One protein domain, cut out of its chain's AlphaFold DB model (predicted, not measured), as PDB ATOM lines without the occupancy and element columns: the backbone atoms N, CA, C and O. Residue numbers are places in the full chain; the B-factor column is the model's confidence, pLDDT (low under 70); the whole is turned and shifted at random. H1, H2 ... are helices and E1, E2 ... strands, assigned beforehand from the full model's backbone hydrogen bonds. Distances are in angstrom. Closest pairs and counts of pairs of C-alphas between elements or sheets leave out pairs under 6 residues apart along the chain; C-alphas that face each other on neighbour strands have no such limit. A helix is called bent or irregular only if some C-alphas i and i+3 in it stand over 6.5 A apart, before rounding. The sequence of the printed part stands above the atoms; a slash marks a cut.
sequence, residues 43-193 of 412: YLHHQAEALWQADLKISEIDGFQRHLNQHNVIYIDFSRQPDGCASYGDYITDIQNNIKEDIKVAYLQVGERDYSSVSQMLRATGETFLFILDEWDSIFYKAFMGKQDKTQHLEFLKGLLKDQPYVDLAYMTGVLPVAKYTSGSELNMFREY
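This is residues 43 to 193 of the 412 residues of a protein of Clostridiales bacterium (UniProt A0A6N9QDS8). Start with a small three-stranded parallel sheet, E1 E2 E3, which two long helices, H3 and H6, only graze; the shorter H4 touches H3, and these three helices run the same way. Before the sheet, an arm with H1 and H2 sticks out with residues 53 to 58 and 60 to 67. The printed part has 151 residues, with seven named helices and three strands in the order H1 H2 E1 H3 H4 E2 H5 H6 E3 H7; the class is mixed, helices and strands. The whole is compact, with a radius of gyration of the C-alphas of 16.9 A and spans of 47 by 41 by 31 A.

Find C-alpha 57 at (46.577, 34.369, 18.384), where H1, residues 57 to 60, begins; H2 follows at residues 64 to 67. Strand E1, residues 72 to 77, is 16.6 A long. From C-alpha 88 at (26.219, 55.307, 46.850), H3 runs 27.1 A to residue 106. Next come H4, residues 118 to 125, 11.0 A, and E2, residues 129 to 134, 15.7 A. H5, residues 138 to 141, is neither bent nor irregular, but only just: C-alphas 138 and 141 are 6.3 A apart. H6, residues 147 to 161, is 21.6 A long, and E3, residues 167 to 172, is 13.2 A. H7, residues 178 to 181, ends at C-alpha 181, (28.569, 38.489, 49.231).

Look first at inner strand E2. It is parallel to E1 at 17 degrees, with N 74 and O 130 within hydrogen-bond range at 2.8 A, and parallel to E3 at 11 degrees, with N 131 and O 169 at 2.8 A. E1, H3 H4, E2 and E2, H5 H6, E3 are strand-helix-strand units, parallel neighbour strands with helices between them in the chain; both crossovers are right-handed. H3 only grazes the sheet with residues 95 to 103, and H6 with residues 157 to 161. H3, with residues 96 to 103 alone, touches H4 at a shallow tilt of 8 degrees, the same way; the closest C-alphas, of Lys 100 and Val 118, are 6.4 A apart. H4 and H6 only just touch, with 3 pairs of C-alphas within 8 A, the closest those of Ser 119 and Leu 160, 5.8 A. H5 is close to H6 but not clearly touching, at 6.6 A between C-alphas 140 and 150. H7 touches no helix; H1 and H2 are not on the sheet. Every O i to N i+4 pair is within hydrogen-bond range in H3, H4 and H6; H1, H2, H5 and H7 are too short for such a pair, and the one O i to N i+3 pair of H5 is not within range.

The two C-alphas farthest apart, of Ala 54 and Gln 148, are 48.2 A apart. The printed part has no cut, and H3 to H4 is a long link. Mean pLDDT of the printed part is 80.0; look for values under 70 at residues 43 to 58, 69, 111, 179 to 186 and 188.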
ATOM      1  N   TYR A  43      29.372  51.236  23.516       51.22
ATOM      2  CA  TYR A  43      30.145  51.191  22.283       51.22
ATOM      3  C   TYR A  43      29.314  50.494  21.200       51.22
ATOM      4  O   TYR A  43      28.984  49.307  21.300       51.22
ATOM      5  N   LEU A  44      28.960  51.252  20.161       41.88
ATOM      6  CA  LEU A  44      28.290  50.757  18.957       41.88
ATOM      7  C   LEU A  44      29.308  50.636  17.824       41.88
ATOM      8  O   LEU A  44      30.199  51.474  17.715       41.88
ATOM      9  N   HIS A  45      29.163  49.607  16.984       50.62
ATOM     10  CA  HIS A  45      30.118  49.226  15.935       50.62
ATOM     11  C   HIS A  45      30.742  50.361  15.145       50.62
ATOM     12  O   HIS A  45      30.237  50.719  14.082       50.62
ATOM     13  N   HIS A  46      31.934  50.786  15.569       39.75
ATOM     14  CA  HIS A  46      32.854  51.544  14.736       39.75
ATOM     15  C   HIS A  46      34.308  51.083  14.959       39.75
ATOM     16  O   HIS A  46      34.913  51.296  16.001       39.75
ATOM     17  N   GLN A  47      34.830  50.412  13.924       41.81
ATOM     18  CA  GLN A  47      36.238  50.269  13.519       41.81
ATOM     19  C   GLN A  47      37.296  49.967  14.600       41.81
ATOM     20  O   GLN A  47      38.261  50.705  14.762       41.81
ATOM     21  N   ALA A  48      37.222  48.782  15.216       45.06
ATOM     22  CA  ALA A  48      38.347  48.214  15.972       45.06
ATOM     23  C   ALA A  48      39.367  47.438  15.104       45.06
ATOM     24  O   ALA A  48      40.282  46.827  15.647       45.06
ATOM     25  N   GLU A  49      39.251  47.429  13.766       47.81
ATOM     26  CA  GLU A  49      40.163  46.663  12.885       47.81
ATOM     27  C   GLU A  49      41.647  47.003  13.121       47.81
ATOM     28  O   GLU A  49      42.502  46.128  13.025       47.81
ATOM     29  N   ALA A  50      41.953  48.249  13.504       43.28
ATOM     30  CA  ALA A  50      43.315  48.688  13.804       43.28
ATOM     31  C   ALA A  50      43.894  48.094  15.106       43.28
ATOM     32  O   ALA A  50      45.111  47.937  15.207       43.28
ATOM     33  N   LEU A  51      43.045  47.754  16.087       43.97
ATOM     34  CA  LEU A  51      43.452  47.126  17.353       43.97
ATOM     35  C   LEU A  51      43.751  45.633  17.168       43.97
ATOM     36  O   LEU A  51      44.614  45.077  17.844       43.97
ATOM     37  N   TRP A  52      43.083  44.997  16.204       52.19
ATOM     38  CA  TRP A  52      43.197  43.571  15.921       52.19
ATOM     39  C   TRP A  52      44.056  43.305  14.682       52.19
ATOM     40  O   TRP A  52      43.593  42.760  13.679       52.19
ATOM     41  N   GLN A  53      45.327  43.712  14.747       51.78
ATOM     42  CA  GLN A  53      46.310  43.377  13.713       51.78
ATOM     43  C   GLN A  53      46.389  41.851  13.514       51.78
ATOM     44  O   GLN A  53      46.272  41.092  14.476       51.78
ATOM     45  N   ALA A  54      46.644  41.415  12.277       50.03
ATOM     46  CA  ALA A  54      46.640  40.018  11.817       50.03
ATOM     47  C   ALA A  54      47.654  39.060  12.496       50.03
ATOM     48  O   ALA A  54      47.756  37.909  12.089       50.03
ATOM     49  N   ASP A  55      48.365  39.511  13.532       63.00
ATOM     50  CA  ASP A  55      49.419  38.767  14.239       63.00
ATOM     51  C   ASP A  55      49.015  38.367  15.674       63.00
ATOM     52  O   ASP A  55      49.867  38.054  16.507       63.00
ATOM     53  N   LEU A  56      47.728  38.456  16.011       66.31
ATOM     54  CA  LEU A  56      47.194  38.048  17.310       66.31
ATOM     55  C   LEU A  56      46.728  36.585  17.253       66.31
ATOM     56  O   LEU A  56      46.042  36.201  16.307       66.31
ATOM     57  N   LYS A  57      47.024  35.773  18.276       68.81
ATOM     58  CA  LYS A  57      46.577  34.369  18.384       68.81
ATOM     59  C   LYS A  57      45.059  34.239  18.286       68.81
ATOM     60  O   LYS A  57      44.559  33.270  17.727       68.81
ATOM     61  N   ILE A  58      44.309  35.227  18.786       67.62
ATOM     62  CA  ILE A  58      42.840  35.226  18.684       67.62
ATOM     63  C   ILE A  58      42.348  35.277  17.229       67.62
ATOM     64  O   ILE A  58      41.258  34.792  16.936       67.62
ATOM     65  N   SER A  59      43.153  35.825  16.312       71.00
ATOM     66  CA  SER A  59      42.804  35.896  14.891       71.00
ATOM     67  C   SER A  59      42.799  34.523  14.206       71.00
ATOM     68  O   SER A  59      42.130  34.357  13.186       71.00
ATOM     69  N   GLU A  60      43.477  33.532  14.798       75.25
ATOM     70  CA  GLU A  60      43.546  32.147  14.314       75.25
ATOM     71  C   GLU A  60      42.336  31.302  14.746       75.25
ATOM     72  O   GLU A  60      42.181  30.164  14.304       75.25
ATOM     73  N   ILE A  61      41.466  31.837  15.608       74.94
ATOM     74  CA  ILE A  61      40.350  31.090  16.191       74.94
ATOM     75  C   ILE A  61      39.150  31.046  15.246       74.94
ATOM     76  O   ILE A  61      38.697  32.060  14.699       74.94
ATOM     77  N   ASP A  62      38.554  29.859  15.143       76.19
ATOM     78  CA  ASP A  62      37.311  29.630  14.418       76.19
ATOM     79  C   ASP A  62      36.188  30.555  14.913       76.19
ATOM     80  O   ASP A  62      35.691  30.454  16.033       76.19
ATOM     81  N   GLY A  63      35.735  31.447  14.031       71.56
ATOM     82  CA  GLY A  63      34.654  32.389  14.321       71.56
ATOM     83  C   GLY A  63      35.108  33.791  14.723       71.56
ATOM     84  O   GLY A  63      34.239  34.654  14.836       71.56
ATOM     85  N   PHE A  64      36.414  34.065  14.835       72.31
ATOM     86  CA  PHE A  64      36.933  35.418  15.078       72.31
ATOM     87  C   PHE A  64      36.345  36.438  14.092       72.31
ATOM     88  O   PHE A  64      35.636  37.361  14.488       72.31
ATOM     89  N   GLN A  65      36.500  36.187  12.788       74.62
ATOM     90  CA  GLN A  65      35.953  37.043  11.726       74.62
ATOM     91  C   GLN A  65      34.419  37.133  11.737       74.62
ATOM     92  O   GLN A  65      33.848  38.112  11.270       74.62
ATOM     93  N   ARG A  66      33.727  36.116  12.268       73.94
ATOM     94  CA  ARG A  66      32.259  36.116  12.364       73.94
ATOM     95  C   ARG A  66      31.759  37.040  13.471       73.94
ATOM     96  O   ARG A  66      30.636  37.517  13.380       73.94
ATOM     97  N   HIS A  67      32.538  37.235  14.529       74.56
ATOM     98  CA  HIS A  67      32.119  37.994  15.707       74.56
ATOM     99  C   HIS A  67      32.787  39.368  15.812       74.56
ATOM    100  O   HIS A  67      32.281  40.228  16.537       74.56
ATOM    101  N   LEU A  68      33.874  39.591  15.069       72.31
ATOM    102  CA  LEU A  68      34.578  40.864  15.007       72.31
ATOM    103  C   LEU A  68      33.627  41.985  14.575       72.31
ATOM    104  O   LEU A  68      33.069  41.959  13.477       72.31
ATOM    105  N   ASN A  69      33.450  42.972  15.454       69.56
ATOM    106  CA  ASN A  69      32.554  44.107  15.238       69.56
ATOM    107  C   ASN A  69      31.132  43.681  14.805       69.56
ATOM    108  O   ASN A  69      30.548  44.306  13.924       69.56
ATOM    109  N   GLN A  70      30.571  42.619  15.413       72.88
ATOM    110  CA  GLN A  70      29.177  42.188  15.168       72.88
ATOM    111  C   GLN A  70      28.225  42.266  16.379       72.88
ATOM    112  O   GLN A  70      27.022  42.124  16.199       72.88
ATOM    113  N   HIS A  71      28.702  42.578  17.592       76.12
ATOM    114  CA  HIS A  71      27.862  42.713  18.798       76.12
ATOM    115  C   HIS A  71      27.821  44.121  19.413       76.12
ATOM    116  O   HIS A  71      28.845  44.794  19.454       76.12
ATOM    117  N   ASN A  72      26.672  44.537  19.952       79.62
ATOM    118  CA  ASN A  72      26.570  45.775  20.734       79.62
ATOM    119  C   ASN A  72      27.211  45.578  22.112       79.62
ATOM    120  O   ASN A  72      26.939  44.568  22.764       79.62
ATOM    121  N   VAL A  73      28.022  46.531  22.578       79.62
ATOM    122  CA  VAL A  73      28.748  46.396  23.848       79.62
ATOM    123  C   VAL A  73      28.359  47.506  24.817       79.62
ATOM    124  O   VAL A  73      28.387  48.686  24.478       79.62
ATOM    125  N   ILE A  74      28.030  47.117  26.046       80.88
ATOM    126  CA  ILE A  74      27.917  48.011  27.198       80.88
ATOM    127  C   ILE A  74      29.129  47.740  28.085       80.88
ATOM    128  O   ILE A  74      29.266  46.651  28.644       80.88
ATOM    129  N   TYR A  75      30.014  48.725  28.186       84.56
ATOM    130  CA  TYR A  75      31.202  48.683  29.024       84.56
ATOM    131  C   TYR A  75      31.011  49.600  30.229       84.56
ATOM    132  O   TYR A  75      30.694  50.778  30.085       84.56
ATOM    133  N   ILE A  76      31.214  49.065  31.428       83.50
ATOM    134  CA  ILE A  76      31.136  49.840  32.663       83.50
ATOM    135  C   ILE A  76      32.406  49.585  33.459       83.50
ATOM    136  O   ILE A  76      32.668  48.454  33.857       83.50
ATOM    137  N   ASP A  77      33.151  50.652  33.716       84.62
ATOM    138  CA  ASP A  77      34.261  50.679  34.661       84.62
ATOM    139  C   ASP A  77      33.732  51.157  36.021       84.62
ATOM    140  O   ASP A  77      33.546  52.356  36.242       84.62
ATOM    141  N   PHE A  78      33.451  50.217  36.929       87.12
ATOM    142  CA  PHE A  78      32.923  50.526  38.262       87.12
ATOM    143  C   PHE A  78      33.979  51.168  39.188       87.12
ATOM    144  O   PHE A  78      33.651  51.597  40.293       87.12
ATOM    145  N   SER A  79      35.239  51.292  38.757       84.94
ATOM    146  CA  SER A  79      36.268  52.007  39.523       84.94
ATOM    147  C   SER A  79      36.118  53.534  39.438       84.94
ATOM    148  O   SER A  79      36.564  54.264  40.335       84.94
ATOM    149  N   ARG A  80      35.464  54.028  38.375       85.31
ATOM    150  CA  ARG A  80      35.265  55.460  38.110       85.31
ATOM    151  C   ARG A  80      34.143  56.027  38.961       85.31
ATOM    152  O   ARG A  80      33.140  55.374  39.222       85.31
ATOM    153  N   GLN A  81      34.308  57.275  39.387       85.31
ATOM    154  CA  GLN A  81      33.324  57.973  40.209       85.31
ATOM    155  C   GLN A  81      33.058  59.365  39.642       85.31
ATOM    156  O   GLN A  81      34.002  59.989  39.150       85.31
ATOM    157  N   PRO A  82      31.820  59.873  39.756       88.50
ATOM    158  CA  PRO A  82      31.531  61.251  39.400       88.50
ATOM    159  C   PRO A  82      32.227  62.224  40.357       88.50
ATOM    160  O   PRO A  82      32.482  61.915  41.530       88.50
ATOM    161  N   ASP A  83      32.488  63.434  39.868       87.75
ATOM    162  CA  ASP A  83      33.042  64.509  40.683       87.75
ATOM    163  C   ASP A  83      32.123  64.820  41.872       87.75
ATOM    164  O   ASP A  83      30.919  65.028  41.731       87.75
ATOM    165  N   GLY A  84      32.701  64.861  43.076       86.94
ATOM    166  CA  GLY A  84      31.949  65.152  44.299       86.94
ATOM    167  C   GLY A  84      31.052  64.013  44.800       86.94
ATOM    168  O   GLY A  84      30.189  64.269  45.635       86.94
ATOM    169  N   CYS A  85      31.256  62.772  44.340       91.12
ATOM    170  CA  CYS A  85      30.527  61.591  44.812       91.12
ATOM    171  C   CYS A  85      30.600  61.431  46.345       91.12
ATOM    172  O   CYS A  85      31.640  61.048  46.890       91.12
ATOM    173  N   ALA A  86      29.489  61.681  47.043       92.94
ATOM    174  CA  ALA A  86      29.421  61.642  48.507       92.94
ATOM    175  C   ALA A  86      28.671  60.414  49.046       92.94
ATOM    176  O   ALA A  86      28.791  60.084  50.227       92.94
ATOM    177  N   SER A  87      27.897  59.739  48.196       96.00
ATOM    178  CA  SER A  87      27.070  58.598  48.570       96.00
ATOM    179  C   SER A  87      27.001  57.543  47.469       96.00
ATOM    180  O   SER A  87      27.294  57.808  46.302       96.00
ATOM    181  N   TYR A  88      26.539  56.344  47.830       96.00
ATOM    182  CA  TYR A  88      26.219  55.307  46.850       96.00
ATOM    183  C   TYR A  88      25.100  55.740  45.887       96.00
ATOM    184  O   TYR A  88      25.124  55.374  44.715       96.00
ATOM    185  N   GLY A  89      24.151  56.556  46.360       96.31
ATOM    186  CA  GLY A  89      23.072  57.087  45.530       96.31
ATOM    187  C   GLY A  89      23.595  57.949  44.382       96.31
ATOM    188  O   GLY A  89      23.157  57.764  43.248       96.31
ATOM    189  N   ASP A  90      24.564  58.828  44.658       95.25
ATOM    190  CA  ASP A  90      25.201  59.665  43.632       95.25
ATOM    191  C   ASP A  90      25.920  58.790  42.599       95.25
ATOM    192  O   ASP A  90      25.699  58.920  41.397       95.25
ATOM    193  N   TYR A  91      26.710  57.833  43.093       95.56
ATOM    194  CA  TYR A  91      27.478  56.893  42.284       95.56
ATOM    195  C   TYR A  91      26.608  56.078  41.318       95.56
ATOM    196  O   TYR A  91      26.860  56.049  40.115       95.56
ATOM    197  N   ILE A  92      25.563  55.418  41.827       95.25
ATOM    198  CA  ILE A  92      24.738  54.550  40.984       95.25
ATOM    199  C   ILE A  92      23.858  55.352  40.021       95.25
ATOM    200  O   ILE A  92      23.580  54.891  38.912       95.25
ATOM    201  N   THR A  93      23.427  56.550  40.426       94.38
ATOM    202  CA  THR A  93      22.632  57.443  39.575       94.38
ATOM    203  C   THR A  93      23.443  57.915  38.375       94.38
ATOM    204  O   THR A  93      22.912  57.916  37.267       94.38
ATOM    205  N   ASP A  94      24.717  58.258  38.575       93.31
ATOM    206  CA  ASP A  94      25.627  58.649  37.498       93.31
ATOM    207  C   ASP A  94      25.779  57.539  36.449       93.31
ATOM    208  O   ASP A  94      25.443  57.739  35.284       93.31
ATOM    209  N   ILE A  95      26.113  56.316  36.878       91.50
ATOM    210  CA  ILE A  95      26.208  55.147  35.985       91.50
ATOM    211  C   ILE A  95      24.899  54.929  35.214       91.50
ATOM    212  O   ILE A  95      24.902  54.704  34.003       91.50
ATOM    213  N   GLN A  96      23.755  54.994  35.900       93.19
ATOM    214  CA  GLN A  96      22.453  54.814  35.260       93.19
ATOM    215  C   GLN A  96      22.140  55.910  34.240       93.19
ATOM    216  O   GLN A  96      21.508  55.613  33.225       93.19
ATOM    217  N   ASN A  97      22.525  57.155  34.513       90.62
ATOM    218  CA  ASN A  97      22.316  58.272  33.602       90.62
ATOM    219  C   ASN A  97      23.227  58.158  32.382       90.62
ATOM    220  O   ASN A  97      22.704  58.249  31.277       90.62
ATOM    221  N   ASN A  98      24.505  57.824  32.564       86.94
ATOM    222  CA  ASN A  98      25.453  57.625  31.464       86.94
ATOM    223  C   ASN A  98      24.953  56.548  30.491       86.94
ATOM    224  O   ASN A  98      24.843  56.791  29.292       86.94
ATOM    225  N   ILE A  99      24.502  55.392  31.003       88.00
ATOM    226  CA  ILE A  99      23.914  54.344  30.151       88.00
ATOM    227  C   ILE A  99      22.663  54.859  29.430       88.00
ATOM    228  O   ILE A  99      22.464  54.580  28.249       88.00
ATOM    229  N   LYS A 100      21.779  55.584  30.127       88.19
ATOM    230  CA  LYS A 100      20.557  56.111  29.507       88.19
ATOM    231  C   LYS A 100      20.884  57.102  28.397       88.19
ATOM    232  O   LYS A 100      20.261  57.030  27.346       88.19
ATOM    233  N   GLU A 101      21.800  58.031  28.631       85.12
ATOM    234  CA  GLU A 101      22.201  59.044  27.656       85.12
ATOM    235  C   GLU A 101      22.814  58.396  26.419       85.12
ATOM    236  O   GLU A 101      22.335  58.640  25.310       85.12
ATOM    237  N   ASP A 102      23.751  57.471  26.610       83.88
ATOM    238  CA  ASP A 102      24.368  56.736  25.514       83.88
ATOM    239  C   ASP A 102      23.336  55.936  24.700       83.88
ATOM    240  O   ASP A 102      23.334  55.980  23.469       83.88
ATOM    241  N   ILE A 103      22.385  55.257  25.355       83.69
ATOM    242  CA  ILE A 103      21.314  54.523  24.661       83.69
ATOM    243  C   ILE A 103      20.367  55.466  23.911       83.69
ATOM    244  O   ILE A 103      19.906  55.120  22.823       83.69
ATOM    245  N   LYS A 104      20.078  56.659  24.443       83.88
ATOM    246  CA  LYS A 104      19.262  57.661  23.738       83.88
ATOM    247  C   LYS A 104      19.959  58.172  22.476       83.88
ATOM    248  O   LYS A 104      19.285  58.373  21.466       83.88
ATOM    249  N   VAL A 105      21.278  58.365  22.529       79.50
ATOM    250  CA  VAL A 105      22.094  58.759  21.368       79.50
ATOM    251  C   VAL A 105      22.141  57.629  20.337       79.50
ATOM    252  O   VAL A 105      21.926  57.867  19.149       79.50
ATOM    253  N   ALA A 106      22.352  56.399  20.801       78.94
ATOM    254  CA  ALA A 106      22.430  55.191  19.989       78.94
ATOM    255  C   ALA A 106      21.114  54.843  19.270       78.94
ATOM    256  O   ALA A 106      21.106  54.473  18.096       78.94
ATOM    257  N   TYR A 107      19.991  54.957  19.983       82.31
ATOM    258  CA  TYR A 107      18.683  54.465  19.558       82.31
ATOM    259  C   TYR A 107      17.635  55.575  19.650       82.31
ATOM    260  O   TYR A 107      16.831  55.622  20.583       82.31
ATOM    261  N   LEU A 108      17.587  56.441  18.633       76.50
ATOM    262  CA  LEU A 108      16.693  57.611  18.584       76.50
ATOM    263  C   LEU A 108      15.216  57.283  18.884       76.50
ATOM    264  O   LEU A 108      14.536  58.056  19.552       76.50
ATOM    265  N   GLN A 109      14.729  56.109  18.466       75.19
ATOM    266  CA  GLN A 109      13.365  55.623  18.739       75.19
ATOM    267  C   GLN A 109      13.035  55.426  20.232       75.19
ATOM    268  O   GLN A 109      11.865  55.415  20.616       75.19
ATOM    269  N   VAL A 110      14.057  55.257  21.071       78.69
ATOM    270  CA  VAL A 110      13.957  55.111  22.529       78.69
ATOM    271  C   VAL A 110      14.089  56.483  23.214       78.69
ATOM    272  O   VAL A 110      13.590  56.668  24.320       78.69
ATOM    273  N   GLY A 111      14.681  57.476  22.542       69.88
ATOM    274  CA  GLY A 111      14.984  58.809  23.075       69.88
ATOM    275  C   GLY A 111      13.798  59.613  23.619       69.88
ATOM    276  O   GLY A 111      13.974  60.403  24.545       69.88
ATOM    277  N   GLU A 112      12.595  59.401  23.079       71.06
ATOM    278  CA  GLU A 112      11.409  60.224  23.369       71.06
ATOM    279  C   GLU A 112      10.601  59.776  24.600       71.06
ATOM    280  O   GLU A 112       9.670  60.469  25.012       71.06
ATOM    281  N   ARG A 113      10.911  58.613  25.187       78.94
ATOM    282  CA  ARG A 113      10.178  58.067  26.339       78.94
ATOM    283  C   ARG A 113      10.996  58.172  27.619       78.94
ATOM    284  O   ARG A 113      12.186  57.865  27.639       78.94
ATOM    285  N   ASP A 114      10.322  58.507  28.715       82.38
ATOM    286  CA  ASP A 114      10.900  58.394  30.051       82.38
ATOM    287  C   ASP A 114      10.761  56.962  30.572       82.38
ATOM    288  O   ASP A 114       9.661  56.416  30.697       82.38
ATOM    289  N   TYR A 115      11.900  56.349  30.890       86.38
ATOM    290  CA  TYR A 115      11.978  54.997  31.432       86.38
ATOM    291  C   TYR A 115      12.323  55.038  32.915       86.38
ATOM    292  O   TYR A 115      13.287  55.684  33.327       86.38
ATOM    293  N   SER A 116      11.576  54.276  33.716       85.56
ATOM    294  CA  SER A 116      11.813  54.194  35.163       85.56
ATOM    295  C   SER A 116      13.106  53.454  35.530       85.56
ATOM    296  O   SER A 116      13.628  53.642  36.624       85.56
ATOM    297  N   SER A 117      13.656  52.638  34.624       89.88
ATOM    298  CA  SER A 117      14.928  51.938  34.828       89.88
ATOM    299  C   SER A 117      15.688  51.705  33.521       89.88
ATOM    300  O   SER A 117      15.092  51.642  32.444       89.88
ATOM    301  N   VAL A 118      17.009  51.519  33.634       92.38
ATOM    302  CA  VAL A 118      17.895  51.155  32.511       92.38
ATOM    303  C   VAL A 118      17.393  49.887  31.812       92.38
ATOM    304  O   VAL A 118      17.254  49.865  30.596       92.38
ATOM    305  N   SER A 119      16.994  48.862  32.569       93.25
ATOM    306  CA  SER A 119      16.487  47.601  32.012       93.25
ATOM    307  C   SER A 119      15.236  47.770  31.143       93.25
ATOM    308  O   SER A 119      15.046  47.026  30.183       93.25
ATOM    309  N   GLN A 120      14.342  48.712  31.475       92.31
ATOM    310  CA  GLN A 120      13.177  49.002  30.630       92.31
ATOM    311  C   GLN A 120      13.588  49.687  29.327       92.31
ATOM    312  O   GLN A 120      13.040  49.351  28.279       92.31
ATOM    313  N   MET A 121      14.551  50.607  29.403       92.31
ATOM    314  CA  MET A 121      15.090  51.299  28.238       92.31
ATOM    315  C   MET A 121      15.790  50.319  27.291       92.31
ATOM    316  O   MET A 121      15.456  50.279  26.111       92.31
ATOM    317  N   LEU A 122      16.662  49.453  27.817       91.94
ATOM    318  CA  LEU A 122      17.355  48.428  27.032       91.94
ATOM    319  C   LEU A 122      16.374  47.466  26.356       91.94
ATOM    320  O   LEU A 122      16.491  47.225  25.161       91.94
ATOM    321  N   ARG A 123      15.331  46.996  27.057       92.00
ATOM    322  CA  ARG A 123      14.272  46.181  26.427       92.00
ATOM    323  C   ARG A 123      13.561  46.895  25.279       92.00
ATOM    324  O   ARG A 123      13.140  46.237  24.335       92.00
ATOM    325  N   ALA A 124      13.379  48.210  25.376       91.44
ATOM    326  CA  ALA A 124      12.682  48.980  24.355       91.44
ATOM    327  C   ALA A 124      13.510  49.196  23.082       91.44
ATOM    328  O   ALA A 124      12.924  49.515  22.051       91.44
ATOM    329  N   THR A 125      14.833  48.997  23.138       88.88
ATOM    330  CA  THR A 125      15.684  49.017  21.936       88.88
ATOM    331  C   THR A 125      15.317  47.889  20.969       88.88
ATOM    332  O   THR A 125      15.380  48.091  19.762       88.88
ATOM    333  N   GLY A 126      14.872  46.737  21.493       89.25
ATOM    334  CA  GLY A 126      14.669  45.510  20.719       89.25
ATOM    335  C   GLY A 126      15.964  44.752  20.404       89.25
ATOM    336  O   GLY A 126      15.896  43.707  19.764       89.25
ATOM    337  N   GLU A 127      17.104  45.254  20.877       87.38
ATOM    338  CA  GLU A 127      18.439  44.719  20.626       87.38
ATOM    339  C   GLU A 127      18.961  43.894  21.808       87.38
ATOM    340  O   GLU A 127      18.418  43.914  22.921       87.38
ATOM    341  N   THR A 128      20.057  43.186  21.557       83.00
ATOM    342  CA  THR A 128      20.834  42.466  22.564       83.00
ATOM    343  C   THR A 128      22.233  43.064  22.711       83.00
ATOM    344  O   THR A 128      22.750  43.728  21.808       83.00
ATOM    345  N   PHE A 129      22.833  42.863  23.887       82.94
ATOM    346  CA  PHE A 129      24.083  43.495  24.299       82.94
ATOM    347  C   PHE A 129      25.019  42.505  24.996       82.94
ATOM    348  O   PHE A 129      24.588  41.640  25.770       82.94
ATOM    349  N   LEU A 130      26.318  42.694  24.765       81.88
ATOM    350  CA  LEU A 130      27.393  42.149  25.584       81.88
ATOM    351  C   LEU A 130      27.733  43.156  26.679       81.88
ATOM    352  O   LEU A 130      28.007  44.317  26.395       81.88
ATOM    353  N   PHE A 131      27.756  42.703  27.923       83.62
ATOM    354  CA  PHE A 131      28.159  43.508  29.066       83.62
ATOM    355  C   PHE A 131      29.596  43.171  29.444       83.62
ATOM    356  O   PHE A 131      29.900  42.014  29.741       83.62
ATOM    357  N   ILE A 132      30.465  44.179  29.465       85.50
ATOM    358  CA  ILE A 132      31.791  44.106  30.078       85.50
ATOM    359  C   ILE A 132      31.775  45.006  31.302       85.50
ATOM    360  O   ILE A 132      31.645  46.221  31.197       85.50
ATOM    361  N   LEU A 133      31.885  44.385  32.466       85.06
ATOM    362  CA  LEU A 133      31.754  45.030  33.762       85.06
ATOM    363  C   LEU A 133      33.090  44.931  34.495       85.06
ATOM    364  O   LEU A 133      33.423  43.885  35.052       85.06
ATOM    365  N   ASP A 134      33.871  45.998  34.455       84.38
ATOM    366  CA  ASP A 134      35.195  46.038  35.058       84.38
ATOM    367  C   ASP A 134      35.118  46.505  36.516       84.38
ATOM    368  O   ASP A 134      34.372  47.427  36.846       84.38
ATOM    369  N   GLU A 135      35.865  45.837  37.391       82.88
ATOM    370  CA  GLU A 135      35.987  46.114  38.826       82.88
ATOM    371  C   GLU A 135      34.654  46.283  39.578       82.88
ATOM    372  O   GLU A 135      34.475  47.230  40.353       82.88
ATOM    373  N   TRP A 136      33.714  45.350  39.384       88.31
ATOM    374  CA  TRP A 136      32.338  45.437  39.905       88.31
ATOM    375  C   TRP A 136      32.243  45.713  41.414       88.31
ATOM    376  O   TRP A 136      31.251  46.272  41.883       88.31
ATOM    377  N   ASP A 137      33.252  45.297  42.175       87.12
ATOM    378  CA  ASP A 137      33.348  45.366  43.628       87.12
ATOM    379  C   ASP A 137      34.248  46.495  44.148       87.12
ATOM    380  O   ASP A 137      34.296  46.709  45.360       87.12
ATOM    381  N   SER A 138      34.928  47.249  43.281       88.56
ATOM    382  CA  SER A 138      35.821  48.356  43.680       88.56
ATOM    383  C   SER A 138      35.129  49.379  44.586       88.56
ATOM    384  O   SER A 138      35.720  49.887  45.548       88.56
ATOM    385  N   ILE A 139      33.841  49.635  44.343       90.12
ATOM    386  CA  ILE A 139      33.042  50.556  45.144       90.12
ATOM    387  C   ILE A 139      32.925  50.100  46.607       90.12
ATOM    388  O   ILE A 139      32.865  50.949  47.493       90.12
ATOM    389  N   PHE A 140      32.989  48.795  46.914       88.62
ATOM    390  CA  PHE A 140      32.759  48.250  48.265       88.62
ATOM    391  C   PHE A 140      33.758  48.732  49.323       88.62
ATOM    392  O   PHE A 140      33.452  48.626  50.518       88.62
ATOM    393  N   TYR A 141      34.912  49.249  48.900       85.56
ATOM    394  CA  TYR A 141      35.961  49.784  49.770       85.56
ATOM    395  C   TYR A 141      35.773  51.268  50.116       85.56
ATOM    396  O   TYR A 141      36.536  51.818  50.911       85.56
ATOM    397  N   LYS A 142      34.778  51.953  49.537       87.19
ATOM    398  CA  LYS A 142      34.532  53.367  49.841       87.19
ATOM    399  C   LYS A 142      33.929  53.535  51.231       87.19
ATOM    400  O   LYS A 142      33.046  52.785  51.638       87.19
ATOM    401  N   ALA A 143      34.356  54.586  51.932       86.00
ATOM    402  CA  ALA A 143      33.936  54.866  53.305       86.00
ATOM    403  C   ALA A 143      32.415  55.053  53.462       86.00
ATOM    404  O   ALA A 143      31.870  54.743  54.517       86.00
ATOM    405  N   PHE A 144      31.726  55.534  52.421       90.06
ATOM    406  CA  PHE A 144      30.271  55.708  52.434       90.06
ATOM    407  C   PHE A 144      29.487  54.415  52.162       90.06
ATOM    408  O   PHE A 144      28.265  54.440  52.251       90.06
ATOM    409  N   MET A 145      30.141  53.300  51.806       89.75
ATOM    410  CA  MET A 145      29.449  52.049  51.485       89.75
ATOM    411  C   MET A 145      29.061  51.283  52.745       89.75
ATOM    412  O   MET A 145      29.824  50.468  53.274       89.75
ATOM    413  N   GLY A 146      27.828  51.499  53.191       87.00
ATOM    414  CA  GLY A 146      27.203  50.710  54.235       87.00
ATOM    415  C   GLY A 146      26.765  49.326  53.752       87.00
ATOM    416  O   GLY A 146      26.784  48.984  52.568       87.00
ATOM    417  N   LYS A 147      26.309  48.501  54.700       83.12
ATOM    418  CA  LYS A 147      25.777  47.159  54.407       83.12
ATOM    419  C   LYS A 147      24.606  47.207  53.421       83.12
ATOM    420  O   LYS A 147      24.533  46.377  52.521       83.12
ATOM    421  N   GLN A 148      23.706  48.172  53.601       87.06
ATOM    422  CA  GLN A 148      22.536  48.331  52.742       87.06
ATOM    423  C   GLN A 148      22.931  48.736  51.317       87.06
ATOM    424  O   GLN A 148      22.369  48.196  50.370       87.06
ATOM    425  N   ASP A 149      23.931  49.604  51.157       92.06
ATOM    426  CA  ASP A 149      24.418  50.046  49.845       92.06
ATOM    427  C   ASP A 149      25.035  48.888  49.054       92.06
ATOM    428  O   ASP A 149      24.749  48.707  47.873       92.06
ATOM    429  N   LYS A 150      25.807  48.022  49.725       90.12
ATOM    430  CA  LYS A 150      26.354  46.798  49.115       90.12
ATOM    431  C   LYS A 150      25.244  45.871  48.612       90.12
ATOM    432  O   LYS A 150      25.342  45.345  47.506       90.12
ATOM    433  N   THR A 151      24.171  45.696  49.390       88.81
ATOM    434  CA  THR A 151      22.993  44.933  48.949       88.81
ATOM    435  C   THR A 151      22.322  45.589  47.743       88.81
ATOM    436  O   THR A 151      22.054  44.900  46.762       88.81
ATOM    437  N   GLN A 152      22.112  46.907  47.766       91.69
ATOM    438  CA  GLN A 152      21.502  47.631  46.646       91.69
ATOM    439  C   GLN A 152      22.337  47.540  45.360       91.69
ATOM    440  O   GLN A 152      21.774  47.438  44.273       91.69
ATOM    441  N   HIS A 153      23.668  47.530  45.461       93.56
ATOM    442  CA  HIS A 153      24.566  47.332  44.316       93.56
ATOM    443  C   HIS A 153      24.416  45.952  43.683       93.56
ATOM    444  O   HIS A 153      24.267  45.825  42.467       93.56
ATOM    445  N   LEU A 154      24.361  44.905  44.506       91.00
ATOM    446  CA  LEU A 154      24.109  43.544  44.027       91.00
ATOM    447  C   LEU A 154      22.709  43.406  43.410       91.00
ATOM    448  O   LEU A 154      22.544  42.718  42.401       91.00
ATOM    449  N   GLU A 155      21.703  44.074  43.978       90.38
ATOM    450  CA  GLU A 155      20.347  44.125  43.422       90.38
ATOM    451  C   GLU A 155      20.293  44.865  42.082       90.38
ATOM    452  O   GLU A 155      19.590  44.418  41.172       90.38
ATOM    453  N   PHE A 156      21.064  45.944  41.924       92.94
ATOM    454  CA  PHE A 156      21.219  46.638  40.650       92.94
ATOM    455  C   PHE A 156      21.806  45.711  39.578       92.94
ATOM    456  O   PHE A 156      21.185  45.538  38.528       92.94
ATOM    457  N   LEU A 157      22.939  45.054  39.858       92.06
ATOM    458  CA  LEU A 157      23.567  44.108  38.927       92.06
ATOM    459  C   LEU A 157      22.617  42.954  38.574       92.06
ATOM    460  O   LEU A 157      22.469  42.590  37.408       92.06
ATOM    461  N   LYS A 158      21.903  42.415  39.568       88.69
ATOM    462  CA  LYS A 158      20.875  41.389  39.356       88.69
ATOM    463  C   LYS A 158      19.772  41.889  38.425       88.69
ATOM    464  O   LYS A 158      19.410  41.178  37.494       88.69
ATOM    465  N   GLY A 159      19.227  43.082  38.663       90.44
ATOM    466  CA  GLY A 159      18.161  43.658  37.839       90.44
ATOM    467  C   GLY A 159      18.610  43.985  36.412       90.44
ATOM    468  O   GLY A 159      17.824  43.849  35.472       90.44
ATOM    469  N   LEU A 160      19.876  44.375  36.249       92.19
ATOM    470  CA  LEU A 160      20.482  44.671  34.956       92.19
ATOM    471  C   LEU A 160      20.781  43.409  34.136       92.19
ATOM    472  O   LEU A 160      20.717  43.468  32.915       92.19
ATOM    473  N   LEU A 161      21.094  42.278  34.777       89.44
ATOM    474  CA  LEU A 161      21.654  41.116  34.073       89.44
ATOM    475  C   LEU A 161      20.791  39.852  34.140       89.44
ATOM    476  O   LEU A 161      20.664  39.122  33.157       89.44
ATOM    477  N   LYS A 162      20.200  39.554  35.301       85.94
ATOM    478  CA  LYS A 162      19.557  38.261  35.557       85.94
ATOM    479  C   LYS A 162      18.270  38.100  34.755       85.94
ATOM    480  O   LYS A 162      17.349  38.907  34.894       85.94
ATOM    481  N   ASP A 163      18.199  37.024  33.972       85.06
ATOM    482  CA  ASP A 163      17.026  36.637  33.174       85.06
ATOM    483  C   ASP A 163      16.534  37.753  32.228       85.06
ATOM    484  O   ASP A 163      15.353  37.837  31.885       85.06
ATOM    485  N   GLN A 164      17.440  38.649  31.822       88.00
ATOM    486  CA  GLN A 164      17.115  39.778  30.963       88.00
ATOM    487  C   GLN A 164      17.233  39.379  29.483       88.00
ATOM    488  O   GLN A 164      18.271  38.864  29.076       88.00
ATOM    489  N   PRO A 165      16.215  39.650  28.642       87.38
ATOM    490  CA  PRO A 165      16.199  39.200  27.246       87.38
ATOM    491  C   PRO A 165      17.194  39.943  26.345       87.38
ATOM    492  O   PRO A 165      17.456  39.490  25.241       87.38
ATOM    493  N   TYR A 166      17.713  41.082  26.806       87.94
ATOM    494  CA  TYR A 166      18.704  41.893  26.096       87.94
ATOM    495  C   TYR A 166      20.149  41.506  26.443       87.94
ATOM    496  O   TYR A 166      21.075  42.132  25.940       87.94
ATOM    497  N   VAL A 167      20.369  40.535  27.333       86.56
ATOM    498  CA  VAL A 167      21.715  40.118  27.743       86.56
ATOM    499  C   VAL A 167      22.123  38.903  26.921       86.56
ATOM    500  O   VAL A 167      21.678  37.789  27.192       86.56
ATOM    501  N   ASP A 168      23.015  39.116  25.957       84.50
ATOM    502  CA  ASP A 168      23.677  38.022  25.236       84.50
ATOM    503  C   ASP A 168      24.863  37.469  26.042       84.50
ATOM    504  O   ASP A 168      25.160  36.270  25.996       84.50
ATOM    505  N   LEU A 169      25.516  38.337  26.826       81.56
ATOM    506  CA  LEU A 169      26.553  37.983  27.797       81.56
ATOM    507  C   LEU A 169      26.727  39.041  28.865       81.56
ATOM    508  O   LEU A 169      26.648  40.225  28.567       81.56
ATOM    509  N   ALA A 170      27.140  38.606  30.053       83.25
ATOM    510  CA  ALA A 170      27.953  39.427  30.937       83.25
ATOM    511  C   ALA A 170      29.331  38.798  31.224       83.25
ATOM    512  O   ALA A 170      29.422  37.640  31.639       83.25
ATOM    513  N   TYR A 171      30.391  39.575  31.018       84.50
ATOM    514  CA  TYR A 171      31.732  39.339  31.541       84.50
ATOM    515  C   TYR A 171      32.000  40.362  32.642       84.50
ATOM    516  O   TYR A 171      31.692  41.541  32.480       84.50
ATOM    517  N   MET A 172      32.544  39.907  33.769       83.75
ATOM    518  CA  MET A 172      32.720  40.749  34.945       83.75
ATOM    519  C   MET A 172      34.045  40.451  35.648       83.75
ATOM    520  O   MET A 172      34.391  39.282  35.840       83.75
ATOM    521  N   THR A 173      34.769  41.495  36.046       84.69
ATOM    522  CA  THR A 173      36.034  41.406  36.794       84.69
ATOM    523  C   THR A 173      35.870  42.024  38.181       84.69
ATOM    524  O   THR A 173      35.082  42.946  38.373       84.69
ATOM    525  N   GLY A 174      36.600  41.508  39.167       81.25
ATOM    526  CA  GLY A 174      36.620  42.043  40.529       81.25
ATOM    527  C   GLY A 174      37.743  41.423  41.352       81.25
ATOM    528  O   GLY A 174      38.598  40.746  40.778       81.25
ATOM    529  N   VAL A 175      37.745  41.624  42.670       79.44
ATOM    530  CA  VAL A 175      38.649  40.966  43.644       79.44
ATOM    531  C   VAL A 175      37.886  40.016  44.577       79.44
ATOM    532  O   VAL A 175      38.412  38.989  45.020       79.44
ATOM    533  N   LEU A 176      36.628  40.331  44.859       76.69
ATOM    534  CA  LEU A 176      35.770  39.621  45.783       76.69
ATOM    535  C   LEU A 176      34.976  38.514  45.074       76.69
ATOM    536  O   LEU A 176      34.313  38.781  44.068       76.69
ATOM    537  N   PRO A 177      34.966  37.275  45.601       73.75
ATOM    538  CA  PRO A 177      34.128  36.203  45.066       73.75
ATOM    539  C   PRO A 177      32.650  36.540  45.276       73.75
ATOM    540  O   PRO A 177      32.192  36.670  46.415       73.75
ATOM    541  N   VAL A 178      31.892  36.662  44.188       72.69
ATOM    542  CA  VAL A 178      30.487  37.107  44.188       72.69
ATOM    543  C   VAL A 178      29.630  36.223  45.103       72.69
ATOM    544  O   VAL A 178      28.806  36.723  45.876       72.69
ATOM    545  N   ALA A 179      29.863  34.910  45.087       64.31
ATOM    546  CA  ALA A 179      29.148  33.939  45.911       64.31
ATOM    547  C   ALA A 179      29.238  34.213  47.426       64.31
ATOM    548  O   ALA A 179      28.293  33.895  48.144       64.31
ATOM    549  N   LYS A 180      30.320  34.833  47.927       65.12
ATOM    550  CA  LYS A 180      30.467  35.144  49.366       65.12
ATOM    551  C   LYS A 180      29.633  36.341  49.827       65.12
ATOM    552  O   LYS A 180      29.363  36.465  51.019       65.12
ATOM    553  N   TYR A 181      29.247  37.225  48.909       65.44
ATOM    554  CA  TYR A 181      28.569  38.489  49.231       65.44
ATOM    555  C   TYR A 181      27.082  38.481  48.881       65.44
ATOM    556  O   TYR A 181      26.373  39.446  49.158       65.44
ATOM    557  N   THR A 182      26.597  37.388  48.300       61.59
ATOM    558  CA  THR A 182      25.194  37.203  47.932       61.59
ATOM    559  C   THR A 182      24.531  36.221  48.892       61.59
ATOM    560  O   THR A 182      25.188  35.349  49.459       61.59
ATOM    561  N   SER A 183      23.211  36.301  49.059       61.41
ATOM    562  CA  SER A 183      22.439  35.283  49.791       61.41
ATOM    563  C   SER A 183      22.285  33.971  48.995       61.41
ATOM    564  O   SER A 183      21.445  33.130  49.313       61.41
ATOM    565  N   GLY A 184      23.084  33.796  47.932       59.78
ATOM    566  CA  GLY A 184      23.060  32.666  47.008       59.78
ATOM    567  C   GLY A 184      22.093  32.819  45.827       59.78
ATOM    568  O   GLY A 184      22.017  31.918  44.991       59.78
ATOM    569  N   SER A 185      21.352  33.929  45.714       61.31
ATOM    570  CA  SER A 185      20.275  34.073  44.713       61.31
ATOM    571  C   SER A 185      20.434  35.256  43.757       61.31
ATOM    572  O   SER A 185      19.777  35.302  42.710       61.31
ATOM    573  N   GLU A 186      21.271  36.228  44.101       65.31
ATOM    574  CA  GLU A 186      21.361  37.506  43.413       65.31
ATOM    575  C   GLU A 186      22.121  37.349  42.102       65.31
ATOM    576  O   GLU A 186      21.561  37.637  41.048       65.31
ATOM    577  N   LEU A 187      23.334  36.797  42.163       73.12
ATOM    578  CA  LEU A 187      24.250  36.712  41.026       73.12
ATOM    579  C   LEU A 187      24.732  35.280  40.722       73.12
ATOM    580  O   LEU A 187      25.794  35.063  40.148       73.12
ATOM    581  N   ASN A 188      23.918  34.276  41.056       66.69
ATOM    582  CA  ASN A 188      24.230  32.860  40.819       66.69
ATOM    583  C   ASN A 188      24.221  32.421  39.335       66.69
ATOM    584  O   ASN A 188      24.345  31.232  39.053       66.69
ATOM    585  N   MET A 189      24.050  33.356  38.393       76.56
ATOM    586  CA  MET A 189      24.199  33.105  36.956       76.56
ATOM    587  C   MET A 189      25.666  33.114  36.505       76.56
ATOM    588  O   MET A 189      25.970  32.613  35.423       76.56
ATOM    589  N   PHE A 190      26.569  33.685  37.306       77.62
ATOM    590  CA  PHE A 190      27.985  33.741  36.973       77.62
ATOM    591  C   PHE A 190      28.690  32.430  37.311       77.62
ATOM    592  O   PHE A 190      28.503  31.846  38.378       77.62
ATOM    593  N   ARG A 191      29.564  32.000  36.400       76.81
ATOM    594  CA  ARG A 191      30.612  31.031  36.709       76.81
ATOM    595  C   ARG A 191      31.881  31.807  37.040       76.81
ATOM    596  O   ARG A 191      32.417  32.498  36.179       76.81
ATOM    597  N   GLU A 192      32.336  31.690  38.280       76.75
ATOM    598  CA  GLU A 192      33.548  32.353  38.754       76.75
ATOM    599  C   GLU A 192      34.800  31.574  38.338       76.75
ATOM    600  O   GLU A 192      34.861  30.353  38.485       76.75
ATOM    601  N   TYR A 193      35.805  32.302  37.851       78.62
ATOM    602  CA  TYR A 193      37.127  31.773  37.528       78.62
ATOM    603  C   TYR A 193      38.166  32.519  38.369       78.62
ATOM    604  O   TYR A 193      38.355  33.735  38.244       78.62
TER     605      TYR A 193